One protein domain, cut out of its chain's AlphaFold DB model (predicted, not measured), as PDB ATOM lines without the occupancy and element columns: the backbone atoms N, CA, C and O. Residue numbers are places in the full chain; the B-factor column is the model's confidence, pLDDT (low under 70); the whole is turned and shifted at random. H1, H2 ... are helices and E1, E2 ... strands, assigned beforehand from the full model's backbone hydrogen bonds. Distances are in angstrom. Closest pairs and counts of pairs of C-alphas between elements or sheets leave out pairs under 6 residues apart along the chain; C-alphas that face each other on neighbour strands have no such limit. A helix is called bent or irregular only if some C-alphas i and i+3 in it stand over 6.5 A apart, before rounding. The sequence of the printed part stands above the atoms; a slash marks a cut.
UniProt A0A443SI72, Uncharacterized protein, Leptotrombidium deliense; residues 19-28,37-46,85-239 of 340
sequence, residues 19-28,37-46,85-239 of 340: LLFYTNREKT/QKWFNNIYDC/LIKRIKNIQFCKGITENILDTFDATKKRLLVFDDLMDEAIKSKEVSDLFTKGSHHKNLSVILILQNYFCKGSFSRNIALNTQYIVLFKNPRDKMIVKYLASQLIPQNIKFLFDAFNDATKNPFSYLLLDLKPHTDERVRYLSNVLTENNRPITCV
ATOM      1  N   LEU A  19      25.198  33.599 -45.876       74.56
ATOM      2  CA  LEU A  19      25.839  33.143 -44.642       74.56
ATOM      3  C   LEU A  19      27.269  33.681 -44.588       74.56
ATOM      4  O   LEU A  19      28.049  33.456 -45.510       74.56
ATOM      5  N   LEU A  20      27.605  34.395 -43.519       72.44
ATOM      6  CA  LEU A  20      28.944  34.916 -43.262       72.44
ATOM      7  C   LEU A  20      29.519  34.211 -42.037       72.44
ATOM      8  O   LEU A  20      28.984  34.352 -40.939       72.44
ATOM      9  N   PHE A  21      30.587  33.444 -42.227       76.06
ATOM     10  CA  PHE A  21      31.230  32.674 -41.170       76.06
ATOM     11  C   PHE A  21      32.561  33.324 -40.794       76.06
ATOM     12  O   PHE A  21      33.509  33.303 -41.577       76.06
ATOM     13  N   TYR A  22      32.618  33.923 -39.611       77.69
ATOM     14  CA  TYR A  22      33.779  34.614 -39.070       77.69
ATOM     15  C   TYR A  22      34.565  33.671 -38.158       77.69
ATOM     16  O   TYR A  22      33.986  33.070 -37.253       77.69
ATOM     17  N   THR A  23      35.877  33.553 -38.377       74.19
ATOM     18  CA  THR A  23      36.766  32.755 -37.518       74.19
ATOM     19  C   THR A  23      38.192  33.310 -37.488       74.19
ATOM     20  O   THR A  23      38.646  33.937 -38.446       74.19
ATOM     21  N   ASN A  24      38.915  33.098 -36.385       56.75
ATOM     22  CA  ASN A  24      40.305  33.538 -36.221       56.75
ATOM     23  C   ASN A  24      41.306  32.803 -37.114       56.75
ATOM     24  O   ASN A  24      42.424  33.276 -37.324       56.75
ATOM     25  N   ARG A  25      40.936  31.631 -37.634       53.03
ATOM     26  CA  ARG A  25      41.873  30.784 -38.365       53.03
ATOM     27  C   ARG A  25      41.684  30.934 -39.872       53.03
ATOM     28  O   ARG A  25      40.562  30.924 -40.372       53.03
ATOM     29  N   GLU A  26      42.779  31.054 -40.620       44.62
ATOM     30  CA  GLU A  26      42.746  31.009 -42.088       44.62
ATOM     31  C   GLU A  26      42.280  29.632 -42.551       44.62
ATOM     32  O   GLU A  26      43.089  28.724 -42.627       44.62
ATOM     33  N   LYS A  27      40.980  29.435 -42.806       42.97
ATOM     34  CA  LYS A  27      40.382  28.160 -43.267       42.97
ATOM     35  C   LYS A  27      40.691  26.894 -42.446       42.97
ATOM     36  O   LYS A  27      40.128  25.841 -42.729       42.97
ATOM     37  N   THR A  28      41.518  26.952 -41.412       37.75
ATOM     38  CA  THR A  28      42.028  25.763 -40.743       37.75
ATOM     39  C   THR A  28      41.775  25.854 -39.262       37.75
ATOM     40  O   THR A  28      42.492  26.537 -38.537       37.75
ATOM     41  N   GLN A  37      28.542  19.838 -35.915       36.41
ATOM     42  CA  GLN A  37      28.326  19.582 -37.342       36.41
ATOM     43  C   GLN A  37      26.927  19.035 -37.639       36.41
ATOM     44  O   GLN A  37      26.310  19.442 -38.615       36.41
ATOM     45  N   LYS A  38      26.392  18.164 -36.775       38.88
ATOM     46  CA  LYS A  38      25.015  17.681 -36.900       38.88
ATOM     47  C   LYS A  38      24.036  18.819 -36.626       38.88
ATOM     48  O   LYS A  38      23.122  19.006 -37.404       38.88
ATOM     49  N   TRP A  39      24.286  19.635 -35.603       40.69
ATOM     50  CA  TRP A  39      23.459  20.804 -35.284       40.69
ATOM     51  C   TRP A  39      23.451  21.858 -36.405       40.69
ATOM     52  O   TRP A  39      22.384  22.267 -36.839       40.69
ATOM     53  N   PHE A  40      24.606  22.241 -36.961       44.16
ATOM     54  CA  PHE A  40      24.668  23.159 -38.109       44.16
ATOM     55  C   PHE A  40      24.043  22.571 -39.380       44.16
ATOM     56  O   PHE A  40      23.340  23.289 -40.092       44.16
ATOM     57  N   ASN A  41      24.246  21.275 -39.637       42.03
ATOM     58  CA  ASN A  41      23.570  20.583 -40.729       42.03
ATOM     59  C   ASN A  41      22.060  20.542 -40.505       42.03
ATOM     60  O   ASN A  41      21.349  20.831 -41.442       42.03
ATOM     61  N   ASN A  42      21.562  20.332 -39.284       44.94
ATOM     62  CA  ASN A  42      20.126  20.367 -39.004       44.94
ATOM     63  C   ASN A  42      19.557  21.794 -39.019       44.94
ATOM     64  O   ASN A  42      18.397  21.962 -39.355       44.94
ATOM     65  N   ILE A  43      20.336  22.841 -38.711       48.22
ATOM     66  CA  ILE A  43      19.915  24.231 -38.977       48.22
ATOM     67  C   ILE A  43      19.708  24.403 -40.474       48.22
ATOM     68  O   ILE A  43      18.694  24.945 -40.891       48.22
ATOM     69  N   TYR A  44      20.655  23.935 -41.282       44.06
ATOM     70  CA  TYR A  44      20.546  24.003 -42.730       44.06
ATOM     71  C   TYR A  44      19.422  23.106 -43.268       44.06
ATOM     72  O   TYR A  44      18.650  23.564 -44.097       44.06
ATOM     73  N   ASP A  45      19.272  21.882 -42.776       42.66
ATOM     74  CA  ASP A  45      18.235  20.938 -43.183       42.66
ATOM     75  C   ASP A  45      16.861  21.459 -42.735       42.66
ATOM     76  O   ASP A  45      15.976  21.538 -43.561       42.66
ATOM     77  N   CYS A  46      16.687  22.024 -41.533       39.44
ATOM     78  CA  CYS A  46      15.459  22.749 -41.161       39.44
ATOM     79  C   CYS A  46      15.199  24.000 -42.017       39.44
ATOM     80  O   CYS A  46      14.048  24.387 -42.206       39.44
ATOM     81  N   LEU A  85      30.038  22.162 -46.419       64.81
ATOM     82  CA  LEU A  85      29.220  23.359 -46.213       64.81
ATOM     83  C   LEU A  85      29.247  24.284 -47.431       64.81
ATOM     84  O   LEU A  85      28.204  24.795 -47.811       64.81
ATOM     85  N   ILE A  86      30.398  24.464 -48.083       67.88
ATOM     86  CA  ILE A  86      30.504  25.244 -49.330       67.88
ATOM     87  C   ILE A  86      29.704  24.587 -50.456       67.88
ATOM     88  O   ILE A  86      29.018  25.277 -51.210       67.88
ATOM     89  N   LYS A  87      29.760  23.254 -50.566       69.19
ATOM     90  CA  LYS A  87      29.001  22.504 -51.580       69.19
ATOM     91  C   LYS A  87      27.492  22.595 -51.357       69.19
ATOM     92  O   LYS A  87      26.748  22.737 -52.325       69.19
ATOM     93  N   ARG A  88      27.045  22.512 -50.101       64.00
ATOM     94  CA  ARG A  88      25.624  22.575 -49.730       64.00
ATOM     95  C   ARG A  88      25.102  24.019 -49.779       64.00
ATOM     96  O   ARG A  88      24.113  24.317 -50.443       64.00
ATOM     97  N   ILE A  89      25.807  24.957 -49.154       67.38
ATOM     98  CA  ILE A  89      25.384  26.350 -48.971       67.38
ATOM     99  C   ILE A  89      25.998  27.243 -50.056       67.38
ATOM    100  O   ILE A  89      27.051  27.844 -49.870       67.38
ATOM    101  N   LYS A  90      25.291  27.416 -51.180       67.19
ATOM    102  CA  LYS A  90      25.777  28.216 -52.327       67.19
ATOM    103  C   LYS A  90      26.149  29.676 -51.997       67.19
ATOM    104  O   LYS A  90      26.939  30.271 -52.718       67.19
ATOM    105  N   ASN A  91      25.596  30.248 -50.924       76.38
ATOM    106  CA  ASN A  91      25.807  31.643 -50.516       76.38
ATOM    107  C   ASN A  91      26.603  31.782 -49.201       76.38
ATOM    108  O   ASN A  91      26.361  32.726 -48.442       76.38
ATOM    109  N   ILE A  92      27.507  30.846 -48.900       77.25
ATOM    110  CA  ILE A  92      28.417  30.955 -47.754       77.25
ATOM    111  C   ILE A  92      29.683  31.739 -48.119       77.25
ATOM    112  O   ILE A  92      30.264  31.556 -49.185       77.25
ATOM    113  N   GLN A  93      30.129  32.607 -47.217       79.88
ATOM    114  CA  GLN A  93      31.415  33.291 -47.299       79.88
ATOM    115  C   GLN A  93      32.124  33.180 -45.949       79.88
ATOM    116  O   GLN A  93      31.542  33.477 -44.909       79.88
ATOM    117  N   PHE A  94      33.391  32.773 -45.986       79.31
ATOM    118  CA  PHE A  94      34.257  32.707 -44.814       79.31
ATOM    119  C   PHE A  94      35.065  33.998 -44.694       79.31
ATOM    120  O   PHE A  94      35.659  34.455 -45.673       79.31
ATOM    121  N   CYS A  95      35.084  34.569 -43.498       80.75
ATOM    122  CA  CYS A  95      35.750  35.815 -43.154       80.75
ATOM    123  C   CYS A  95      36.766  35.543 -42.036       80.75
ATOM    124  O   CYS A  95      36.455  34.860 -41.059       80.75
ATOM    125  N   LYS A  96      37.983  36.073 -42.172       80.75
ATOM    126  CA  LYS A  96      39.025  35.949 -41.147       80.75
ATOM    127  C   LYS A  96      38.914  37.103 -40.153       80.75
ATOM    128  O   LYS A  96      38.988  38.255 -40.572       80.75
ATOM    129  N   GLY A  97      38.805  36.787 -38.862       81.06
ATOM    130  CA  GLY A  97      38.722  37.776 -37.780       81.06
ATOM    131  C   GLY A  97      37.485  38.677 -37.867       81.06
ATOM    132  O   GLY A  97      36.646  38.510 -38.746       81.06
ATOM    133  N   ILE A  98      37.353  39.635 -36.949       85.06
ATOM    134  CA  ILE A  98      36.260  40.619 -36.963       85.06
ATOM    135  C   ILE A  98      36.731  41.853 -37.732       85.06
ATOM    136  O   ILE A  98      37.756  42.441 -37.402       85.06
ATOM    137  N   THR A  99      35.985  42.247 -38.761       81.19
ATOM    138  CA  THR A  99      36.270  43.455 -39.544       81.19
ATOM    139  C   THR A  99      35.694  44.693 -38.867       81.19
ATOM    140  O   THR A  99      34.544  44.670 -38.421       81.19
ATOM    141  N   GLU A 100      36.442  45.792 -38.869       79.88
ATOM    142  CA  GLU A 100      35.936  47.095 -38.433       79.88
ATOM    143  C   GLU A 100      34.747  47.550 -39.291       79.88
ATOM    144  O   GLU A 100      34.645  47.210 -40.472       79.88
ATOM    145  N   ASN A 101      33.822  48.307 -38.691       78.50
ATOM    146  CA  ASN A 101      32.628  48.856 -39.356       78.50
ATOM    147  C   ASN A 101      31.788  47.811 -40.114       78.50
ATOM    148  O   ASN A 101      31.131  48.111 -41.111       78.50
ATOM    149  N   ILE A 102      31.766  46.570 -39.611       80.88
ATOM    150  CA  ILE A 102      31.057  45.434 -40.216       80.88
ATOM    151  C   ILE A 102      29.605  45.765 -40.589       80.88
ATOM    152  O   ILE A 102      29.126  45.374 -41.651       80.88
ATOM    153  N   LEU A 103      28.919  46.548 -39.752       78.25
ATOM    154  CA  LEU A 103      27.539  46.959 -39.970       78.25
ATOM    155  C   LEU A 103      27.368  47.758 -41.260       78.25
ATOM    156  O   LEU A 103      26.363  47.578 -41.947       78.25
ATOM    157  N   ASP A 104      28.305  48.637 -41.594       80.19
ATOM    158  CA  ASP A 104      28.188  49.561 -42.729       80.19
ATOM    159  C   ASP A 104      28.364  48.853 -44.069       80.19
ATOM    160  O   ASP A 104      27.834  49.289 -45.085       80.19
ATOM    161  N   THR A 105      28.994  47.679 -44.051       77.88
ATOM    162  CA  THR A 105      29.108  46.811 -45.226       77.88
ATOM    163  C   THR A 105      27.792  46.111 -45.596       77.88
ATOM    164  O   THR A 105      27.676  45.519 -46.676       77.88
ATOM    165  N   PHE A 106      26.779  46.149 -44.720       80.44
ATOM    166  CA  PHE A 106      25.527  45.424 -44.915       80.44
ATOM    167  C   PHE A 106      24.369  46.319 -45.348       80.44
ATOM    168  O   PHE A 106      23.897  47.187 -44.621       80.44
ATOM    169  N   ASP A 107      23.848  45.992 -46.527       73.81
ATOM    170  CA  ASP A 107      22.589  46.504 -47.061       73.81
ATOM    171  C   ASP A 107      21.379  45.851 -46.366       73.81
ATOM    172  O   ASP A 107      21.252  44.622 -46.371       73.81
ATOM    173  N   ALA A 108      20.478  46.672 -45.819       74.56
ATOM    174  CA  ALA A 108      19.282  46.248 -45.094       74.56
ATOM    175  C   ALA A 108      18.267  45.462 -45.944       74.56
ATOM    176  O   ALA A 108      17.437  44.736 -45.395       74.56
ATOM    177  N   THR A 109      18.330  45.548 -47.275       74.75
ATOM    178  CA  THR A 109      17.402  44.824 -48.163       74.75
ATOM    179  C   THR A 109      17.674  43.316 -48.226       74.75
ATOM    180  O   THR A 109      16.810  42.546 -48.648       74.75
ATOM    181  N   LYS A 110      18.856  42.858 -47.785       76.94
ATOM    182  CA  LYS A 110      19.283  41.453 -47.898       76.94
ATOM    183  C   LYS A 110      19.388  40.783 -46.532       76.94
ATOM    184  O   LYS A 110      20.127  41.242 -45.664       76.94
ATOM    185  N   LYS A 111      18.731  39.629 -46.389       79.25
ATOM    186  CA  LYS A 111      18.813  38.788 -45.187       79.25
ATOM    187  C   LYS A 111      20.183  38.118 -45.081       79.25
ATOM    188  O   LYS A 111      20.645  37.487 -46.040       79.25
ATOM    189  N   ARG A 112      20.838  38.241 -43.924       82.50
ATOM    190  CA  ARG A 112      22.154  37.626 -43.672       82.50
ATOM    191  C   ARG A 112      22.222  36.970 -42.307       82.50
ATOM    192  O   ARG A 112      21.732  37.522 -41.328       82.50
ATOM    193  N   LEU A 113      22.867  35.810 -42.263       85.06
ATOM    194  CA  LEU A 113      23.183  35.102 -41.031       85.06
ATOM    195  C   LEU A 113      24.687  35.212 -40.810       85.06
ATOM    196  O   LEU A 113      25.469  34.830 -41.678       85.06
ATOM    197  N   LEU A 114      25.081  35.769 -39.676       87.69
ATOM    198  CA  LEU A 114      26.467  35.889 -39.258       87.69
ATOM    199  C   LEU A 114      26.732  34.826 -38.203       87.69
ATOM    200  O   LEU A 114      25.971  34.720 -37.245       87.69
ATOM    201  N   VAL A 115      27.805  34.062 -38.361       86.44
ATOM    202  CA  VAL A 115      28.245  33.064 -37.384       86.44
ATOM    203  C   VAL A 115      29.668  33.401 -36.975       86.44
ATOM    204  O   VAL A 115      30.555  33.413 -37.821       86.44
ATOM    205  N   PHE A 116      29.876  33.695 -35.697       88.56
ATOM    206  CA  PHE A 116      31.190  33.926 -35.104       88.56
ATOM    207  C   PHE A 116      31.619  32.664 -34.353       88.56
ATOM    208  O   PHE A 116      31.047  32.346 -33.307       88.56
ATOM    209  N   ASP A 117      32.608  31.956 -34.898       85.69
ATOM    210  CA  ASP A 117      33.170  30.733 -34.322       85.69
ATOM    211  C   ASP A 117      34.657  30.909 -33.998       85.69
ATOM    212  O   ASP A 117      35.412  31.510 -34.763       85.69
ATOM    213  N   ASP A 118      35.083  30.368 -32.859       82.75
ATOM    214  CA  ASP A 118      36.455  30.488 -32.345       82.75
ATOM    215  C   ASP A 118      36.962  31.946 -32.253       82.75
ATOM    216  O   ASP A 118      38.135  32.236 -32.481       82.75
ATOM    217  N   LEU A 119      36.041  32.869 -31.951       86.19
ATOM    218  CA  LEU A 119      36.265  34.318 -31.841       86.19
ATOM    219  C   LEU A 119      35.780  34.880 -30.498       86.19
ATOM    220  O   LEU A 119      35.411  36.046 -30.405       86.19
ATOM    221  N   MET A 120      35.689  34.041 -29.461       86.81
ATOM    222  CA  MET A 120      35.086  34.431 -28.182       86.81
ATOM    223  C   MET A 120      35.755  35.677 -27.585       86.81
ATOM    224  O   MET A 120      35.052  36.622 -27.235       86.81
ATOM    225  N   ASP A 121      37.085  35.693 -27.479       88.25
ATOM    226  CA  ASP A 121      37.819  36.770 -26.804       88.25
ATOM    227  C   ASP A 121      37.804  38.083 -27.595       88.25
ATOM    228  O   ASP A 121      37.741  39.165 -27.004       88.25
ATOM    229  N   GLU A 122      37.839  38.004 -28.922       90.12
ATOM    230  CA  GLU A 122      37.746  39.144 -29.829       90.12
ATOM    231  C   GLU A 122      36.325  39.705 -29.841       90.12
ATOM    232  O   GLU A 122      36.131  40.912 -29.703       90.12
ATOM    233  N   ALA A 123      35.319  38.833 -29.933       90.00
ATOM    234  CA  ALA A 123      33.915  39.221 -30.000       90.00
ATOM    235  C   ALA A 123      33.459  39.963 -28.741       90.00
ATOM    236  O   ALA A 123      32.780  40.982 -28.843       90.00
ATOM    237  N   ILE A 124      33.865  39.516 -27.547       90.19
ATOM    238  CA  ILE A 124      33.475  40.178 -26.287       90.19
ATOM    239  C   ILE A 124      34.203  41.503 -26.021       90.19
ATOM    240  O   ILE A 124      33.793  42.261 -25.133       90.19
ATOM    241  N   LYS A 125      35.289  41.772 -26.752       91.50
ATOM    242  CA  LYS A 125      36.049  43.032 -26.707       91.50
ATOM    243  C   LYS A 125      35.712  43.957 -27.878       91.50
ATOM    244  O   LYS A 125      36.036  45.137 -27.809       91.50
ATOM    245  N   SER A 126      35.045  43.447 -28.909       91.19
ATOM    246  CA  SER A 126      34.658  44.201 -30.096       91.19
ATOM    247  C   SER A 126      33.367  44.982 -29.861       91.19
ATOM    248  O   SER A 126      32.305  44.429 -29.551       91.19
ATOM    249  N   LYS A 127      33.451  46.297 -30.070       90.75
ATOM    250  CA  LYS A 127      32.279  47.175 -30.069       90.75
ATOM    251  C   LYS A 127      31.365  46.850 -31.253       90.75
ATOM    252  O   LYS A 127      30.149  46.899 -31.116       90.75
ATOM    253  N   GLU A 128      31.942  46.458 -32.382       89.75
ATOM    254  CA  GLU A 128      31.256  46.104 -33.626       89.75
ATOM    255  C   GLU A 128      30.321  44.911 -33.413       89.75
ATOM    256  O   GLU A 128      29.160  44.949 -33.824       89.75
ATOM    257  N   VAL A 129      30.790  43.870 -32.711       90.75
ATOM    258  CA  VAL A 129      29.937  42.736 -32.328       90.75
ATOM    259  C   VAL A 129      28.868  43.178 -31.333       90.75
ATOM    260  O   VAL A 129      27.701  42.845 -31.514       90.75
ATOM    261  N   SER A 130      29.198  43.997 -30.336       91.62
ATOM    262  CA  SER A 130      28.176  44.549 -29.432       91.62
ATOM    263  C   SER A 130      27.092  45.351 -30.169       91.62
ATOM    264  O   SER A 130      25.909  45.269 -29.824       91.62
ATOM    265  N   ASP A 131      27.471  46.126 -31.185       89.62
ATOM    266  CA  ASP A 131      26.550  46.907 -32.009       89.62
ATOM    267  C   ASP A 131      25.678  45.994 -32.896       89.62
ATOM    268  O   ASP A 131      24.507  46.302 -33.131       89.62
ATOM    269  N   LEU A 132      26.177  44.826 -33.326       89.81
ATOM    270  CA  LEU A 132      25.375  43.819 -34.036       89.81
ATOM    271  C   LEU A 132      24.215  43.279 -33.181       89.81
ATOM    272  O   LEU A 132      23.109  43.114 -33.701       89.81
ATOM    273  N   PHE A 133      24.447  43.055 -31.884       87.88
ATOM    274  CA  PHE A 133      23.427  42.557 -30.951       87.88
ATOM    275  C   PHE A 133      22.431  43.637 -30.496       87.88
ATOM    276  O   PHE A 133      21.333  43.295 -30.077       87.88
ATOM    277  N   THR A 134      22.783  44.924 -30.586       83.06
ATOM    278  CA  THR A 134      21.938  46.040 -30.106       83.06
ATOM    279  C   THR A 134      21.229  46.799 -31.233       83.06
ATOM    280  O   THR A 134      20.037  47.073 -31.137       83.06
ATOM    281  N   LYS A 135      21.952  47.151 -32.304       72.50
ATOM    282  CA  LYS A 135      21.485  48.016 -33.408       72.50
ATOM    283  C   LYS A 135      21.305  47.252 -34.722       72.50
ATOM    284  O   LYS A 135      20.421  47.570 -35.515       72.50
ATOM    285  N   GLY A 136      22.170  46.272 -34.983       59.06
ATOM    286  CA  GLY A 136      22.291  45.626 -36.294       59.06
ATOM    287  C   GLY A 136      21.134  44.707 -36.678       59.06
ATOM    288  O   GLY A 136      20.700  44.713 -37.832       59.06
ATOM    289  N   SER A 137      20.618  43.927 -35.728       57.38
ATOM    290  CA  SER A 137      19.601  42.896 -35.981       57.38
ATOM    291  C   SER A 137      18.251  43.468 -36.435       57.38
ATOM    292  O   SER A 137      17.619  42.906 -37.328       57.38
ATOM    293  N   HIS A 138      17.836  44.617 -35.892       55.72
ATOM    294  CA  HIS A 138      16.511  45.201 -36.145       55.72
ATOM    295  C   HIS A 138      16.433  46.094 -37.391       55.72
ATOM    296  O   HIS A 138      15.364  46.213 -37.984       55.72
ATOM    297  N   HIS A 139      17.550  46.692 -37.816       61.44
ATOM    298  CA  HIS A 139      17.559  47.665 -38.917       61.44
ATOM    299  C   HIS A 139      18.200  47.151 -40.211       61.44
ATOM    300  O   HIS A 139      17.977  47.746 -41.262       61.44
ATOM    301  N   LYS A 140      18.985  46.062 -40.167       65.75
ATOM    302  CA  LYS A 140      19.758  45.578 -41.330       65.75
ATOM    303  C   LYS A 140      19.426  44.141 -41.777       65.75
ATOM    304  O   LYS A 140      20.190  43.564 -42.544       65.75
ATOM    305  N   ASN A 141      18.292  43.570 -41.339       75.62
ATOM    306  CA  ASN A 141      17.872  42.187 -41.653       75.62
ATOM    307  C   ASN A 141      18.971  41.144 -41.355       75.62
ATOM    308  O   ASN A 141      19.276  40.262 -42.166       75.62
ATOM    309  N   LEU A 142      19.589  41.268 -40.178       83.38
ATOM    310  CA  LEU A 142      20.698  40.421 -39.748       83.38
ATOM    311  C   LEU A 142      20.248  39.466 -38.646       83.38
ATOM    312  O   LEU A 142      19.566  39.854 -37.700       83.38
ATOM    313  N   SER A 143      20.690  38.220 -38.737       85.75
ATOM    314  CA  SER A 143      20.697  37.277 -37.620       85.75
ATOM    315  C   SER A 143      22.138  36.966 -37.259       85.75
ATOM    316  O   SER A 143      22.989  36.860 -38.141       85.75
ATOM    317  N   VAL A 144      22.425  36.857 -35.967       89.12
ATOM    318  CA  VAL A 144      23.790  36.709 -35.461       89.12
ATOM    319  C   VAL A 144      23.840  35.530 -34.504       89.12
ATOM    320  O   VAL A 144      23.052  35.452 -33.566       89.12
ATOM    321  N   ILE A 145      24.773  34.618 -34.752       91.25
ATOM    322  CA  ILE A 145      25.121  33.497 -33.886       91.25
ATOM    323  C   ILE A 145      26.543  33.747 -33.398       91.25
ATOM    324  O   ILE A 145      27.470  33.859 -34.197       91.25
ATOM    325  N   LEU A 146      26.709  33.825 -32.084       91.69
ATOM    326  CA  LEU A 146      28.011  33.912 -31.435       91.69
ATOM    327  C   LEU A 146      28.236  32.641 -30.621       91.69
ATOM    328  O   LEU A 146      27.450  32.332 -29.725       91.69
ATOM    329  N   ILE A 147      29.301  31.909 -30.939       90.19
ATOM    330  CA  ILE A 147      29.666  30.680 -30.240       90.19
ATOM    331  C   ILE A 147      30.657  31.031 -29.132       90.19
ATOM    332  O   ILE A 147      31.719  31.601 -29.377       90.19
ATOM    333  N   LEU A 148      30.301  30.685 -27.897       88.69
ATOM    334  CA  LEU A 148      31.108  30.959 -26.710       88.69
ATOM    335  C   LEU A 148      31.577  29.645 -26.086       88.69
ATOM    336  O   LEU A 148      30.781  28.733 -25.876       88.69
ATOM    337  N   GLN A 149      32.859  29.574 -25.729       83.81
ATOM    338  CA  GLN A 149      33.395  28.471 -24.922       83.81
ATOM    339  C   GLN A 149      33.036  28.644 -23.437       83.81
ATOM    340  O   GLN A 149      32.772  27.671 -22.732       83.81
ATOM    341  N   ASN A 150      33.004  29.893 -22.969       85.25
ATOM    342  CA  ASN A 150      32.592  30.285 -21.628       85.25
ATOM    343  C   ASN A 150      31.552  31.406 -21.720       85.25
ATOM    344  O   ASN A 150      31.846  32.498 -22.204       85.25
ATOM    345  N   TYR A 151      30.347  31.143 -21.216       86.19
ATOM    346  CA  TYR A 151      29.251  32.111 -21.235       86.19
ATOM    347  C   TYR A 151      29.528  33.344 -20.352       86.19
ATOM    348  O   TYR A 151      29.153  34.455 -20.709       86.19
ATOM    349  N   PHE A 152      30.239  33.178 -19.228       83.62
ATOM    350  CA  PHE A 152      30.595  34.268 -18.304       83.62
ATOM    351  C   PHE A 152      32.025  34.775 -18.514       83.62
ATOM    352  O   PHE A 152      32.754  35.067 -17.562       83.62
ATOM    353  N   CYS A 153      32.453  34.864 -19.770       84.31
ATOM    354  CA  CYS A 153      33.742  35.444 -20.112       84.31
ATOM    355  C   CYS A 153      33.798  36.947 -19.763       84.31
ATOM    356  O   CYS A 153      32.823  37.701 -19.876       84.31
ATOM    357  N   LYS A 154      34.972  37.386 -19.296       85.25
ATOM    358  CA  LYS A 154      35.228  38.783 -18.933       85.25
ATOM    359  C   LYS A 154      35.595  39.564 -20.194       85.25
ATOM    360  O   LYS A 154      36.637  39.314 -20.788       85.25
ATOM    361  N   GLY A 155      34.763  40.528 -20.570       86.56
ATOM    362  CA  GLY A 155      35.014  41.430 -21.690       86.56
ATOM    363  C   GLY A 155      34.189  42.701 -21.549       86.56
ATOM    364  O   GLY A 155      33.126  42.680 -20.928       86.56
ATOM    365  N   SER A 156      34.675  43.804 -22.116       89.62
ATOM    366  CA  SER A 156      34.041  45.123 -21.991       89.62
ATOM    367  C   SER A 156      32.595  45.142 -22.491       89.62
ATOM    368  O   SER A 156      31.779  45.904 -21.977       89.62
ATOM    369  N   PHE A 157      32.255  44.270 -23.447       91.31
ATOM    370  CA  PHE A 157      30.928  44.208 -24.057       91.31
ATOM    371  C   PHE A 157      30.150  42.921 -23.747       91.31
ATOM    372  O   PHE A 157      29.001  42.800 -24.175       91.31
ATOM    373  N   SER A 158      30.709  41.977 -22.975       89.19
ATOM    374  CA  SER A 158      30.078  40.662 -22.760       89.19
ATOM    375  C   SER A 158      28.689  40.771 -22.124       89.19
ATOM    376  O   SER A 158      27.746  40.122 -22.575       89.19
ATOM    377  N   ARG A 159      28.520  41.666 -21.141       89.19
ATOM    378  CA  ARG A 159      27.219  41.938 -20.508       89.19
ATOM    379  C   ARG A 159      26.191  42.490 -21.495       89.19
ATOM    380  O   ARG A 159      25.037  42.074 -21.452       89.19
ATOM    381  N   ASN A 160      26.591  43.416 -22.365       90.62
ATOM    382  CA  ASN A 160      25.681  44.023 -23.337       90.62
ATOM    383  C   ASN A 160      25.227  42.996 -24.373       90.62
ATOM    384  O   ASN A 160      24.033  42.911 -24.652       90.62
ATOM    385  N   ILE A 161      26.151  42.178 -24.884       92.44
ATOM    386  CA  ILE A 161      25.830  41.075 -25.799       92.44
ATOM    387  C   ILE A 161      24.844  40.111 -25.128       92.44
ATOM    388  O   ILE A 161      23.789  39.825 -25.692       92.44
ATOM    389  N   ALA A 162      25.130  39.676 -23.896       90.38
ATOM    390  CA  ALA A 162      24.272  38.745 -23.165       90.38
ATOM    391  C   ALA A 162      22.855  39.297 -22.930       90.38
ATOM    392  O   ALA A 162      21.880  38.588 -23.162       90.38
ATOM    393  N   LEU A 163      22.720  40.564 -22.518       89.44
ATOM    394  CA  LEU A 163      21.413  41.178 -22.238       89.44
ATOM    395  C   LEU A 163      20.561  41.427 -23.491       89.44
ATOM    396  O   LEU A 163      19.339  41.455 -23.386       89.44
ATOM    397  N   ASN A 164      21.181  41.606 -24.661       90.31
ATOM    398  CA  ASN A 164      20.465  41.807 -25.927       90.31
ATOM    399  C   ASN A 164      20.270  40.502 -26.721       90.31
ATOM    400  O   ASN A 164      19.671  40.499 -27.797       90.31
ATOM    401  N   THR A 165      20.765  39.376 -26.205       91.56
ATOM    402  CA  THR A 165      20.620  38.070 -26.847       91.56
ATOM    403  C   THR A 165      19.187  37.555 -26.703       91.56
ATOM    404  O   THR A 165      18.679  37.378 -25.600       91.56
ATOM    405  N   GLN A 166      18.537  37.270 -27.834       90.44
ATOM    406  CA  GLN A 166      17.150  36.785 -27.870       90.44
ATOM    407  C   GLN A 166      17.022  35.273 -27.676       90.44
ATOM    408  O   GLN A 166      15.977  34.799 -27.237       90.44
ATOM    409  N   TYR A 167      18.065  34.516 -28.013       91.56
ATOM    410  CA  TYR A 167      18.081  33.066 -27.878       91.56
ATOM    411  C   TYR A 167      19.406  32.603 -27.299       91.56
ATOM    412  O   TYR A 167      20.464  33.012 -27.772       91.56
ATOM    413  N   ILE A 168      19.354  31.697 -26.328       93.25
ATOM    414  CA  ILE A 168      20.546  31.036 -25.792       93.25
ATOM    415  C   ILE A 168      20.435  29.547 -26.078       93.25
ATOM    416  O   ILE A 168      19.433  28.927 -25.739       93.25
ATOM    417  N   VAL A 169      21.478  28.960 -26.659       91.81
ATOM    418  CA  VAL A 169      21.575  27.514 -26.877       91.81
ATOM    419  C   VAL A 169      22.615  26.953 -25.915       91.81
ATOM    420  O   VAL A 169      23.811  27.193 -26.063       91.81
ATOM    421  N   LEU A 170      22.156  26.220 -24.903       91.44
ATOM    422  CA  LEU A 170      23.000  25.614 -23.880       91.44
ATOM    423  C   LEU A 170      23.278  24.153 -24.221       91.44
ATOM    424  O   LEU A 170      22.402  23.296 -24.091       91.44
ATOM    425  N   PHE A 171      24.514  23.859 -24.607       88.88
ATOM    426  CA  PHE A 171      24.981  22.490 -24.808       88.88
ATOM    427  C   PHE A 171      25.354  21.815 -23.486       88.88
ATOM    428  O   PHE A 171      25.713  22.464 -22.499       88.88
ATOM    429  N   LYS A 172      25.313  20.478 -23.477       84.00
ATOM    430  CA  LYS A 172      25.766  19.673 -22.340       84.00
ATOM    431  C   LYS A 172      27.239  19.948 -22.013       84.00
ATOM    432  O   LYS A 172      28.127  19.518 -22.743       84.00
ATOM    433  N   ASN A 173      27.496  20.565 -20.863       82.94
ATOM    434  CA  ASN A 173      28.835  20.697 -20.292       82.94
ATOM    435  C   ASN A 173      28.910  19.925 -18.960       82.94
ATOM    436  O   ASN A 173      28.274  20.329 -17.984       82.94
ATOM    437  N   PRO A 174      29.658  18.807 -18.880       78.19
ATOM    438  CA  PRO A 174      29.753  18.027 -17.648       78.19
ATOM    439  C   PRO A 174      30.572  18.725 -16.552       78.19
ATOM    440  O   PRO A 174      30.389  18.401 -15.378       78.19
ATOM    441  N   ARG A 175      31.464  19.654 -16.923       81.56
ATOM    442  CA  ARG A 175      32.402  20.321 -16.012       81.56
ATOM    443  C   ARG A 175      31.771  21.525 -15.322       81.56
ATOM    444  O   ARG A 175      31.916  21.663 -14.113       81.56
ATOM    445  N   ASP A 176      31.085  22.381 -16.077       79.25
ATOM    446  CA  ASP A 176      30.571  23.653 -15.565       79.25
ATOM    447  C   ASP A 176      29.038  23.712 -15.585       79.25
ATOM    448  O   ASP A 176      28.403  24.223 -16.507       79.25
ATOM    449  N   LYS A 177      28.439  23.180 -14.517       82.44
ATOM    450  CA  LYS A 177      26.992  23.269 -14.275       82.44
ATOM    451  C   LYS A 177      26.574  24.605 -13.657       82.44
ATOM    452  O   LYS A 177      25.374  24.870 -13.541       82.44
ATOM    453  N   MET A 178      27.530  25.439 -13.236       86.44
ATOM    454  CA  MET A 178      27.225  26.714 -12.588       86.44
ATOM    455  C   MET A 178      26.607  27.699 -13.573       86.44
ATOM    456  O   MET A 178      25.733  28.465 -13.169       86.44
ATOM    457  N   ILE A 179      26.960  27.609 -14.862       88.44
ATOM    458  CA  ILE A 179      26.328  28.382 -15.945       88.44
ATOM    459  C   ILE A 179      24.802  28.301 -15.876       88.44
ATOM    460  O   ILE A 179      24.123  29.325 -15.801       88.44
ATOM    461  N   VAL A 180      24.268  27.081 -15.802       89.62
ATOM    462  CA  VAL A 180      22.820  26.838 -15.740       89.62
ATOM    463  C   VAL A 180      22.224  27.417 -14.460       89.62
ATOM    464  O   VAL A 180      21.168  28.039 -14.506       89.62
ATOM    465  N   LYS A 181      22.905  27.262 -13.319       87.81
ATOM    466  CA  LYS A 181      22.428  27.769 -12.025       87.81
ATOM    467  C   LYS A 181      22.335  29.298 -12.004       87.81
ATOM    468  O   LYS A 181      21.342  29.841 -11.524       87.81
ATOM    469  N   TYR A 182      23.346  29.988 -12.523       89.94
ATOM    470  CA  TYR A 182      23.347  31.448 -12.594       89.94
ATOM    471  C   TYR A 182      22.300  31.963 -13.584       89.94
ATOM    472  O   TYR A 182      21.520  32.844 -13.224       89.94
ATOM    473  N   LEU A 183      22.195  31.365 -14.775       90.44
ATOM    474  CA  LEU A 183      21.127  31.703 -15.722       90.44
ATOM    475  C   LEU A 183      19.739  31.473 -15.118       90.44
ATOM    476  O   LEU A 183      18.870  32.331 -15.225       90.44
ATOM    477  N   ALA A 184      19.541  30.365 -14.403       88.81
ATOM    478  CA  ALA A 184      18.289  30.074 -13.716       88.81
ATOM    479  C   ALA A 184      17.937  31.140 -12.673       88.81
ATOM    480  O   ALA A 184      16.787  31.559 -12.605       88.81
ATOM    481  N   SER A 185      18.920  31.634 -11.913       89.19
ATOM    482  CA  SER A 185      18.689  32.719 -10.950       89.19
ATOM    483  C   SER A 185      18.296  34.046 -11.605       89.19
ATOM    484  O   SER A 185      17.591  34.837 -10.990       89.19
ATOM    485  N   GLN A 186      18.727  34.281 -12.847       88.25
ATOM    486  CA  GLN A 186      18.380  35.484 -13.606       88.25
ATOM    487  C   GLN A 186      17.023  35.358 -14.305       88.25
ATOM    488  O   GLN A 186      16.269  36.324 -14.340       88.25
ATOM    489  N   LEU A 187      16.714  34.180 -14.852       86.25
ATOM    490  CA  LEU A 187      15.512  33.948 -15.656       86.25
ATOM    491  C   LEU A 187      14.291  33.574 -14.814       86.25
ATOM    492  O   LEU A 187      13.198  34.055 -15.086       86.25
ATOM    493  N   ILE A 188      14.464  32.708 -13.810       83.38
ATOM    494  CA  ILE A 188      13.379  32.231 -12.945       83.38
ATOM    495  C   ILE A 188      13.876  32.152 -11.492       83.38
ATOM    496  O   ILE A 188      14.053  31.058 -10.941       83.38
ATOM    497  N   PRO A 189      14.097  33.300 -10.825       83.25
ATOM    498  CA  PRO A 189      14.622  33.329  -9.457       83.25
ATOM    499  C   PRO A 189      13.751  32.541  -8.469       83.25
ATOM    500  O   PRO A 189      14.268  31.959  -7.519       83.25
ATOM    501  N   GLN A 190      12.442  32.463  -8.726       80.25
ATOM    502  CA  GLN A 190      11.489  31.749  -7.874       80.25
ATOM    503  C   GLN A 190      11.534  30.222  -8.039       80.25
ATOM    504  O   GLN A 190      11.025  29.497  -7.185       80.25
ATOM    505  N   ASN A 191      12.135  29.713  -9.121       77.25
ATOM    506  CA  ASN A 191      12.102  28.292  -9.462       77.25
ATOM    507  C   ASN A 191      13.374  27.835 -10.192       77.25
ATOM    508  O   ASN A 191      13.345  27.202 -11.246       77.25
ATOM    509  N   ILE A 192      14.526  28.116  -9.584       83.81
ATOM    510  CA  ILE A 192      15.853  27.756 -10.114       83.81
ATOM    511  C   ILE A 192      15.960  26.254 -10.426       83.81
ATOM    512  O   ILE A 192      16.582  25.853 -11.412       83.81
ATOM    513  N   LYS A 193      15.339  25.415  -9.584       81.44
ATOM    514  CA  LYS A 193      15.356  23.956  -9.734       81.44
ATOM    515  C   LYS A 193      14.733  23.516 -11.059       81.44
ATOM    516  O   LYS A 193      15.280  22.622 -11.697       81.44
ATOM    517  N   PHE A 194      13.646  24.156 -11.486       82.12
ATOM    518  CA  PHE A 194      12.986  23.808 -12.738       82.12
ATOM    519  C   PHE A 194      13.933  23.924 -13.934       82.12
ATOM    520  O   PHE A 194      14.059  22.960 -14.685       82.12
ATOM    521  N   LEU A 195      14.643  25.047 -14.089       83.44
ATOM    522  CA  LEU A 195      15.542  25.216 -15.235       83.44
ATOM    523  C   LEU A 195      16.702  24.212 -15.201       83.44
ATOM    524  O   LEU A 195      17.137  23.718 -16.240       83.44
ATOM    525  N   PHE A 196      17.183  23.875 -14.005       84.31
ATOM    526  CA  PHE A 196      18.220  22.863 -13.836       84.31
ATOM    527  C   PHE A 196      17.736  21.466 -14.255       84.31
ATOM    528  O   PHE A 196      18.437  20.760 -14.982       84.31
ATOM    529  N   ASP A 197      16.530  21.081 -13.841       81.31
ATOM    530  CA  ASP A 197      15.910  19.806 -14.212       81.31
ATOM    531  C   ASP A 197      15.596  19.760 -15.717       81.31
ATOM    532  O   ASP A 197      15.921  18.773 -16.378       81.31
ATOM    533  N   ALA A 198      15.065  20.853 -16.276       81.81
ATOM    534  CA  ALA A 198      14.813  21.024 -17.706       81.81
ATOM    535  C   ALA A 198      16.092  20.856 -18.534       81.81
ATOM    536  O   ALA A 198      16.106  20.120 -19.520       81.81
ATOM    537  N   PHE A 199      17.188  21.488 -18.107       87.44
ATOM    538  CA  PHE A 199      18.485  21.345 -18.756       87.44
ATOM    539  C   PHE A 199      19.002  19.910 -18.675       87.44
ATOM    540  O   PHE A 199      19.436  19.363 -19.686       87.44
ATOM    541  N   ASN A 200      18.949  19.275 -17.502       84.38
ATOM    542  CA  ASN A 200      19.407  17.894 -17.352       84.38
ATOM    543  C   ASN A 200      18.599  16.925 -18.218       84.38
ATOM    544  O   ASN A 200      19.180  15.984 -18.752       84.38
ATOM    545  N   ASP A 201      17.289  17.148 -18.359       79.44
ATOM    546  CA  ASP A 201      16.421  16.340 -19.212       79.44
ATOM    547  C   ASP A 201      16.733  16.536 -20.694       79.44
ATOM    548  O   ASP A 201      17.046  15.570 -21.396       79.44
ATOM    549  N   ALA A 202      16.748  17.796 -21.135       78.12
ATOM    550  CA  ALA A 202      17.074  18.173 -22.503       78.12
ATOM    551  C   ALA A 202      18.473  17.694 -22.911       78.12
ATOM    552  O   ALA A 202      18.678  17.335 -24.064       78.12
ATOM    553  N   THR A 203      19.416  17.634 -21.962       82.88
ATOM    554  CA  THR A 203      20.813  17.239 -22.197       82.88
ATOM    555  C   THR A 203      21.146  15.790 -21.814       82.88
ATOM    556  O   THR A 203      22.317  15.427 -21.639       82.88
ATOM    557  N   LYS A 204      20.150  14.906 -21.665       79.94
ATOM    558  CA  LYS A 204      20.387  13.491 -21.302       79.94
ATOM    559  C   LYS A 204      21.333  12.795 -22.265       79.94
ATOM    560  O   LYS A 204      22.302  12.160 -21.839       79.94
ATOM    561  N   ASN A 205      21.078  12.965 -23.553       76.81
ATOM    562  CA  ASN A 205      21.850  12.324 -24.601       76.81
ATOM    563  C   ASN A 205      23.126  13.125 -24.898       76.81
ATOM    564  O   ASN A 205      23.166  14.341 -24.697       76.81
ATOM    565  N   PRO A 206      24.190  12.480 -25.388       75.38
ATOM    566  CA  PRO A 206      25.301  13.205 -25.988       75.38
ATOM    567  C   PRO A 206      24.796  14.200 -27.049       75.38
ATOM    568  O   PRO A 206      23.849  13.897 -27.775       75.38
ATOM    569  N   PHE A 207      25.418  15.383 -27.112       73.62
ATOM    570  CA  PHE A 207      25.189  16.403 -28.159       73.62
ATOM    571  C   PHE A 207      23.799  17.039 -28.187       73.62
ATOM    572  O   PHE A 207      23.434  17.715 -29.143       73.62
ATOM    573  N   SER A 208      23.032  16.843 -27.122       80.94
ATOM    574  CA  SER A 208      21.758  17.519 -26.935       80.94
ATOM    575  C   SER A 208      21.943  18.850 -26.201       80.94
ATOM    576  O   SER A 208      22.975  19.104 -25.567       80.94
ATOM    577  N   TYR A 209      20.949  19.720 -26.341       87.56
ATOM    578  CA  TYR A 209      20.988  21.101 -25.881       87.56
ATOM    579  C   TYR A 209      19.611  21.550 -25.391       87.56
ATOM    580  O   TYR A 209      18.581  20.971 -25.747       87.56
ATOM    581  N   LEU A 210      19.610  22.622 -24.605       88.69
ATOM    582  CA  LEU A 210      18.416  23.375 -24.242       88.69
ATOM    583  C   LEU A 210      18.488  24.758 -24.896       88.69
ATOM    584  O   LEU A 210      19.455  25.489 -24.696       88.69
ATOM    585  N   LEU A 211      17.472  25.112 -25.673       89.06
ATOM    586  CA  LEU A 211      17.261  26.445 -26.215       89.06
ATOM    587  C   LEU A 211      16.365  27.248 -25.266       89.06
ATOM    588  O   LEU A 211      15.300  26.791 -24.857       89.06
ATOM    589  N   LEU A 212      16.807  28.456 -24.941       90.06
ATOM    590  CA  LEU A 212      16.068  29.442 -24.166       90.06
ATOM    591  C   LEU A 212      15.582  30.538 -25.118       90.06
ATOM    592  O   LEU A 212      16.411  31.204 -25.737       90.06
ATOM    593  N   ASP A 213      14.269  30.729 -25.233       86.06
ATOM    594  CA  ASP A 213      13.654  31.845 -25.959       86.06
ATOM    595  C   ASP A 213      13.413  33.014 -24.990       86.06
ATOM    596  O   ASP A 213      12.542  32.982 -24.111       86.06
ATOM    597  N   LEU A 214      14.231  34.054 -25.149       88.12
ATOM    598  CA  LEU A 214      14.260  35.245 -24.305       88.12
ATOM    599  C   LEU A 214      13.559  36.445 -24.949       88.12
ATOM    600  O   LEU A 214      13.640  37.552 -24.416       88.12
ATOM    601  N   LYS A 215      12.843  36.270 -26.069       84.56
ATOM    602  CA  LYS A 215      12.098  37.391 -26.656       84.56
ATOM    603  C   LYS A 215      11.027  37.877 -25.667       84.56
ATOM    604  O   LYS A 215      10.400  37.065 -24.971       84.56
ATOM    605  N   PRO A 216      10.768  39.193 -25.617       78.12
ATOM    606  CA  PRO A 216       9.816  39.766 -24.668       78.12
ATOM    607  C   PRO A 216       8.378  39.291 -24.912       78.12
ATOM    608  O   PRO A 216       7.626  39.113 -23.965       78.12
ATOM    609  N   HIS A 217       8.009  39.026 -26.167       75.31
ATOM    610  CA  HIS A 217       6.661  38.599 -26.553       75.31
ATOM    611  C   HIS A 217       6.457  37.072 -26.520       75.31
ATOM    612  O   HIS A 217       5.393  36.591 -26.909       75.31
ATOM    613  N   THR A 218       7.480  36.290 -26.161       70.19
ATOM    614  CA  THR A 218       7.339  34.832 -26.039       70.19
ATOM    615  C   THR A 218       6.589  34.511 -24.754       70.19
ATOM    616  O   THR A 218       6.943  35.004 -23.684       70.19
ATOM    617  N   ASP A 219       5.553  33.680 -24.854       64.19
ATOM    618  CA  ASP A 219       4.803  33.214 -23.689       64.19
ATOM    619  C   ASP A 219       5.728  32.429 -22.746       64.19
ATOM    620  O   ASP A 219       6.496  31.571 -23.188       64.19
ATOM    621  N   GLU A 220       5.666  32.720 -21.445       64.44
ATOM    622  CA  GLU A 220       6.531  32.112 -20.425       64.44
ATOM    623  C   GLU A 220       6.493  30.581 -20.447       64.44
ATOM    624  O   GLU A 220       7.511  29.927 -20.206       64.44
ATOM    625  N   ARG A 221       5.351  30.002 -20.831       58.94
ATOM    626  CA  ARG A 221       5.152  28.552 -20.907       58.94
ATOM    627  C   ARG A 221       6.007  27.894 -21.986       58.94
ATOM    628  O   ARG A 221       6.287  26.710 -21.860       58.94
ATOM    629  N   VAL A 222       6.427  28.623 -23.024       65.00
ATOM    630  CA  VAL A 222       7.126  28.055 -24.195       65.00
ATOM    631  C   VAL A 222       8.570  28.533 -24.358       65.00
ATOM    632  O   VAL A 222       9.154  28.416 -25.432       65.00
ATOM    633  N   ARG A 223       9.177  29.048 -23.281       76.31
ATOM    634  CA  ARG A 223      10.546  29.594 -23.311       76.31
ATOM    635  C   ARG A 223      11.655  28.543 -23.344       76.31
ATOM    636  O   ARG A 223      12.772  28.873 -23.728       76.31
ATOM    637  N   TYR A 224      11.380  27.306 -22.940       81.81
ATOM    638  CA  TYR A 224      12.393  26.262 -22.763       81.81
ATOM    639  C   TYR A 224      12.174  25.156 -23.787       81.81
ATOM    640  O   TYR A 224      11.274  24.332 -23.638       81.81
ATOM    641  N   LEU A 225      12.982  25.142 -24.840       75.31
ATOM    642  CA  LEU A 225      12.817  24.238 -25.973       75.31
ATOM    643  C   LEU A 225      14.024  23.310 -26.094       75.31
ATOM    644  O   LEU A 225      15.156  23.697 -25.840       75.31
ATOM    645  N   SER A 226      13.812  22.080 -26.531       77.81
ATOM    646  CA  SER A 226      14.882  21.172 -26.940       77.81
ATOM    647  C   SER A 226      14.508  20.493 -28.248       77.81
ATOM    648  O   SER A 226      13.331  20.444 -28.615       77.81
ATOM    649  N   ASN A 227      15.517  19.992 -28.961       73.38
ATOM    650  CA  ASN A 227      15.333  19.319 -30.247       73.38
ATOM    651  C   ASN A 227      14.593  20.201 -31.281       73.38
ATOM    652  O   ASN A 227      13.705  19.755 -32.004       73.38
ATOM    653  N   VAL A 228      14.919  21.501 -31.291       70.19
ATOM    654  CA  VAL A 228      14.296  22.508 -32.172       70.19
ATOM    655  C   VAL A 228      14.622  22.245 -33.640       70.19
ATOM    656  O   VAL A 228      13.834  22.604 -34.505       70.19
ATOM    657  N   LEU A 229      15.746  21.581 -33.913       69.06
ATOM    658  CA  LEU A 229      16.146  21.223 -35.270       69.06
ATOM    659  C   LEU A 229      15.668  19.826 -35.676       69.06
ATOM    660  O   LEU A 229      16.191  19.223 -36.611       69.06
ATOM    661  N   THR A 230      14.697  19.282 -34.937       64.06
ATOM    662  CA  THR A 230      14.040  18.006 -35.232       64.06
ATOM    663  C   THR A 230      15.015  16.845 -35.445       64.06
ATOM    664  O   THR A 230      14.817  15.975 -36.295       64.06
ATOM    665  N   GLU A 231      16.090  16.800 -34.654       64.50
ATOM    666  CA  GLU A 231      17.169  15.847 -34.878       64.50
ATOM    667  C   GLU A 231      16.695  14.396 -34.797       64.50
ATOM    668  O   GLU A 231      16.138  13.943 -33.793       64.50
ATOM    669  N   ASN A 232      17.010  13.613 -35.833       61.16
ATOM    670  CA  ASN A 232      16.579  12.215 -35.958       61.16
ATOM    671  C   ASN A 232      15.045  12.059 -36.037       61.16
ATOM    672  O   ASN A 232      14.503  11.100 -35.484       61.16
ATOM    673  N   ASN A 233      14.354  13.000 -36.692       56.19
ATOM    674  CA  ASN A 233      12.895  13.017 -36.879       56.19
ATOM    675  C   ASN A 233      12.104  13.038 -35.565       56.19
ATOM    676  O   ASN A 233      10.981  12.539 -35.484       56.19
ATOM    677  N   ARG A 234      12.700  13.590 -34.507       52.84
ATOM    678  CA  ARG A 234      12.014  13.790 -33.231       52.84
ATOM    679  C   ARG A 234      11.281  15.130 -33.249       52.84
ATOM    680  O   ARG A 234      11.813  16.089 -33.807       52.84
ATOM    681  N   PRO A 235      10.095  15.234 -32.629       49.56
ATOM    682  CA  PRO A 235       9.386  16.502 -32.542       49.56
ATOM    683  C   PRO A 235      10.128  17.496 -31.638       49.56
ATOM    684  O   PRO A 235      10.878  17.114 -30.732       49.56
ATOM    685  N   ILE A 236       9.881  18.787 -31.864       57.94
ATOM    686  CA  ILE A 236      10.324  19.854 -30.961       57.94
ATOM    687  C   ILE A 236       9.714  19.601 -29.583       57.94
ATOM    688  O   ILE A 236       8.509  19.381 -29.454       57.94
ATOM    689  N   THR A 237      10.544  19.626 -28.546       63.12
ATOM    690  CA  THR A 237      10.109  19.361 -27.173       63.12
ATOM    691  C   THR A 237      10.107  20.654 -26.373       63.12
ATOM    692  O   THR A 237      11.154  21.270 -26.186       63.12
ATOM    693  N   CYS A 238       8.936  21.046 -25.874       62.28
ATOM    694  CA  CYS A 238       8.777  22.185 -24.977       62.28
ATOM    695  C   CYS A 238       8.763  21.716 -23.517       62.28
ATOM    696  O   CYS A 238       8.001  20.815 -23.161       62.28
ATOM    697  N   VAL A 239       9.580  22.338 -22.667       63.97
ATOM    698  CA  VAL A 239       9.652  22.045 -21.233       63.97
ATOM    699  C   VAL A 239       8.811  23.066 -20.467       63.97
ATOM    700  O   VAL A 239       9.087  24.261 -20.503       63.97
TER     701      VAL A 239
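AT A GLANCE: This is residues 19 to 28, 37 to 46 and 85 to 239 of the 340 residues of an uncharacterized protein of Leptotrombidium deliense (UniProt A0A443SI72). The domain has two lobes, each built on a small sheet, with the edge strands E4 and E5 nearest to the middle of the whole. In one lobe, helix H5 covers strand E4 of the sheet E2 E1 E3 E4, and H3 and H6 pack on H5; in the other, H8 covers E6 and E7 of the sheet E5 E6 E7, and H7 packs on H8, while H1 is on neither sheet. The printed part has 175 residues, with eight named helices and seven named strands in the order E1 H1 H2 E2 H3 E3 H4 H5 E4 H6 E5 H7 H8 E6 E7, of the mixed class, helices and strands. The first sheet is parallel and the second antiparallel. The whole is compact, with a radius of gyration of the C-alphas of 16.7 A and spans of 44 by 37 by 33 A.

IN THESE COORDINATES: The larger sheet holds E2, residues 92 to 96, E1, residues 19 to 23, E3, residues 112 to 117, 16.0 A long, and E4, residues 142 to 146. E1 begins at C-alpha 19, (25.839, 33.143, -44.642). Of the helices, H2 is residues 85 to 88, H3 is residues 102 to 105, H4 is residues 120 to 123, H5 is residues 127 to 139, 17.2 A long, and H6 is residues 158 to 164. The smaller sheet holds E5, residues 167 to 171, 13.0 A long, E6, residues 209 to 213, 13.0 A long, and E7, residues 224 to 226, which ends at C-alpha 226, (14.882, 21.172, -26.940). H7 is residues 178 to 187, 14.1 A long, and H8 is residues 189 to 202, 20.1 A long, beginning at C-alpha 189, (14.622, 33.329, -9.457). H1 is residues 37 to 46, 13.8 A long. H5 and H8 are irregular: C-alphas 134 and 137 are 7.1 A apart, and C-alphas 190 and 193 are 8.9 A apart.

HOW THE PARTS SIT: In the sheet E2 E1 E3 E4, E2 and E1 are parallel at 24 degrees, with N 21 and O 93 at 2.8 A. E1 and E3 are parallel at 20 degrees, with N 22 and O 115 at 2.8 A. E3 and E4 are parallel at 12 degrees, with N 114 and O 143 at 2.8 A. E3, H4, H5 and E4 form a strand-helix-strand unit, two parallel neighbour strands with helices between, its crossover right-handed; E2, H3 and E3 form a split one, with E1 between the strands, also right-handed. H5 is on one face, making two layers, sheet and helix, at a height over the sheet of 8.7 A; it runs along the strands, over E4, at 17 degrees on the local plane. H4 only grazes this sheet. H5 touches H3, the closest C-alphas being those of Leu 103 and Gly 136, 6.5 A. With residues 129 to 134 alone, H5 touches H6 at a shallow tilt of 7 degrees, the same way, closest at the C-alphas of Ser 130 and Ile 161, 5.5 A. H2 is only just not on the sheet, with 4 pairs of C-alphas within 10 A, and is near H1. E5 and E6 are antiparallel at 166 degrees, with N 170 and O 210 at 2.8 A; E6 and E7 form a hairpin at 143 degrees, with N 211 and O 225 at 2.7 A. H8 is on this sheet, again two layers, over E6 and E7 at a height over the sheet of 10.6 A. It touches H7 at a steep tilt of 50 degrees, opposite ways, the closest C-alphas being those of Ala 184 and Ile 192, 4.9 A. E4 and E5 are apart. In H1, H6 and H7 every O i to N i+4 pair is within hydrogen-bond range, in H5 5 of 9 and in H8 7 of 10; H2, H3 and H4 are too short for such a pair.

THE WHOLE: The C-alphas of Lys 87 and Gln 190, the two farthest apart, are 48.0 A apart. Residues 29 to 36 and 47 to 84 are cut out, with 15.4 A from C-alpha 28 to C-alpha 37 and 14.7 A from C-alpha 46 to C-alpha 85. Of the links that are printed whole, E4 to H6 is long. Residues 227 to 239 hold no named element, but residues 237 to 238 pair, antiparallel, with residues 225 to 226 of E7. Mean pLDDT of the printed part is 77.2; 41 residues are under 70, among them residues 37 to 46 and 229 to 239.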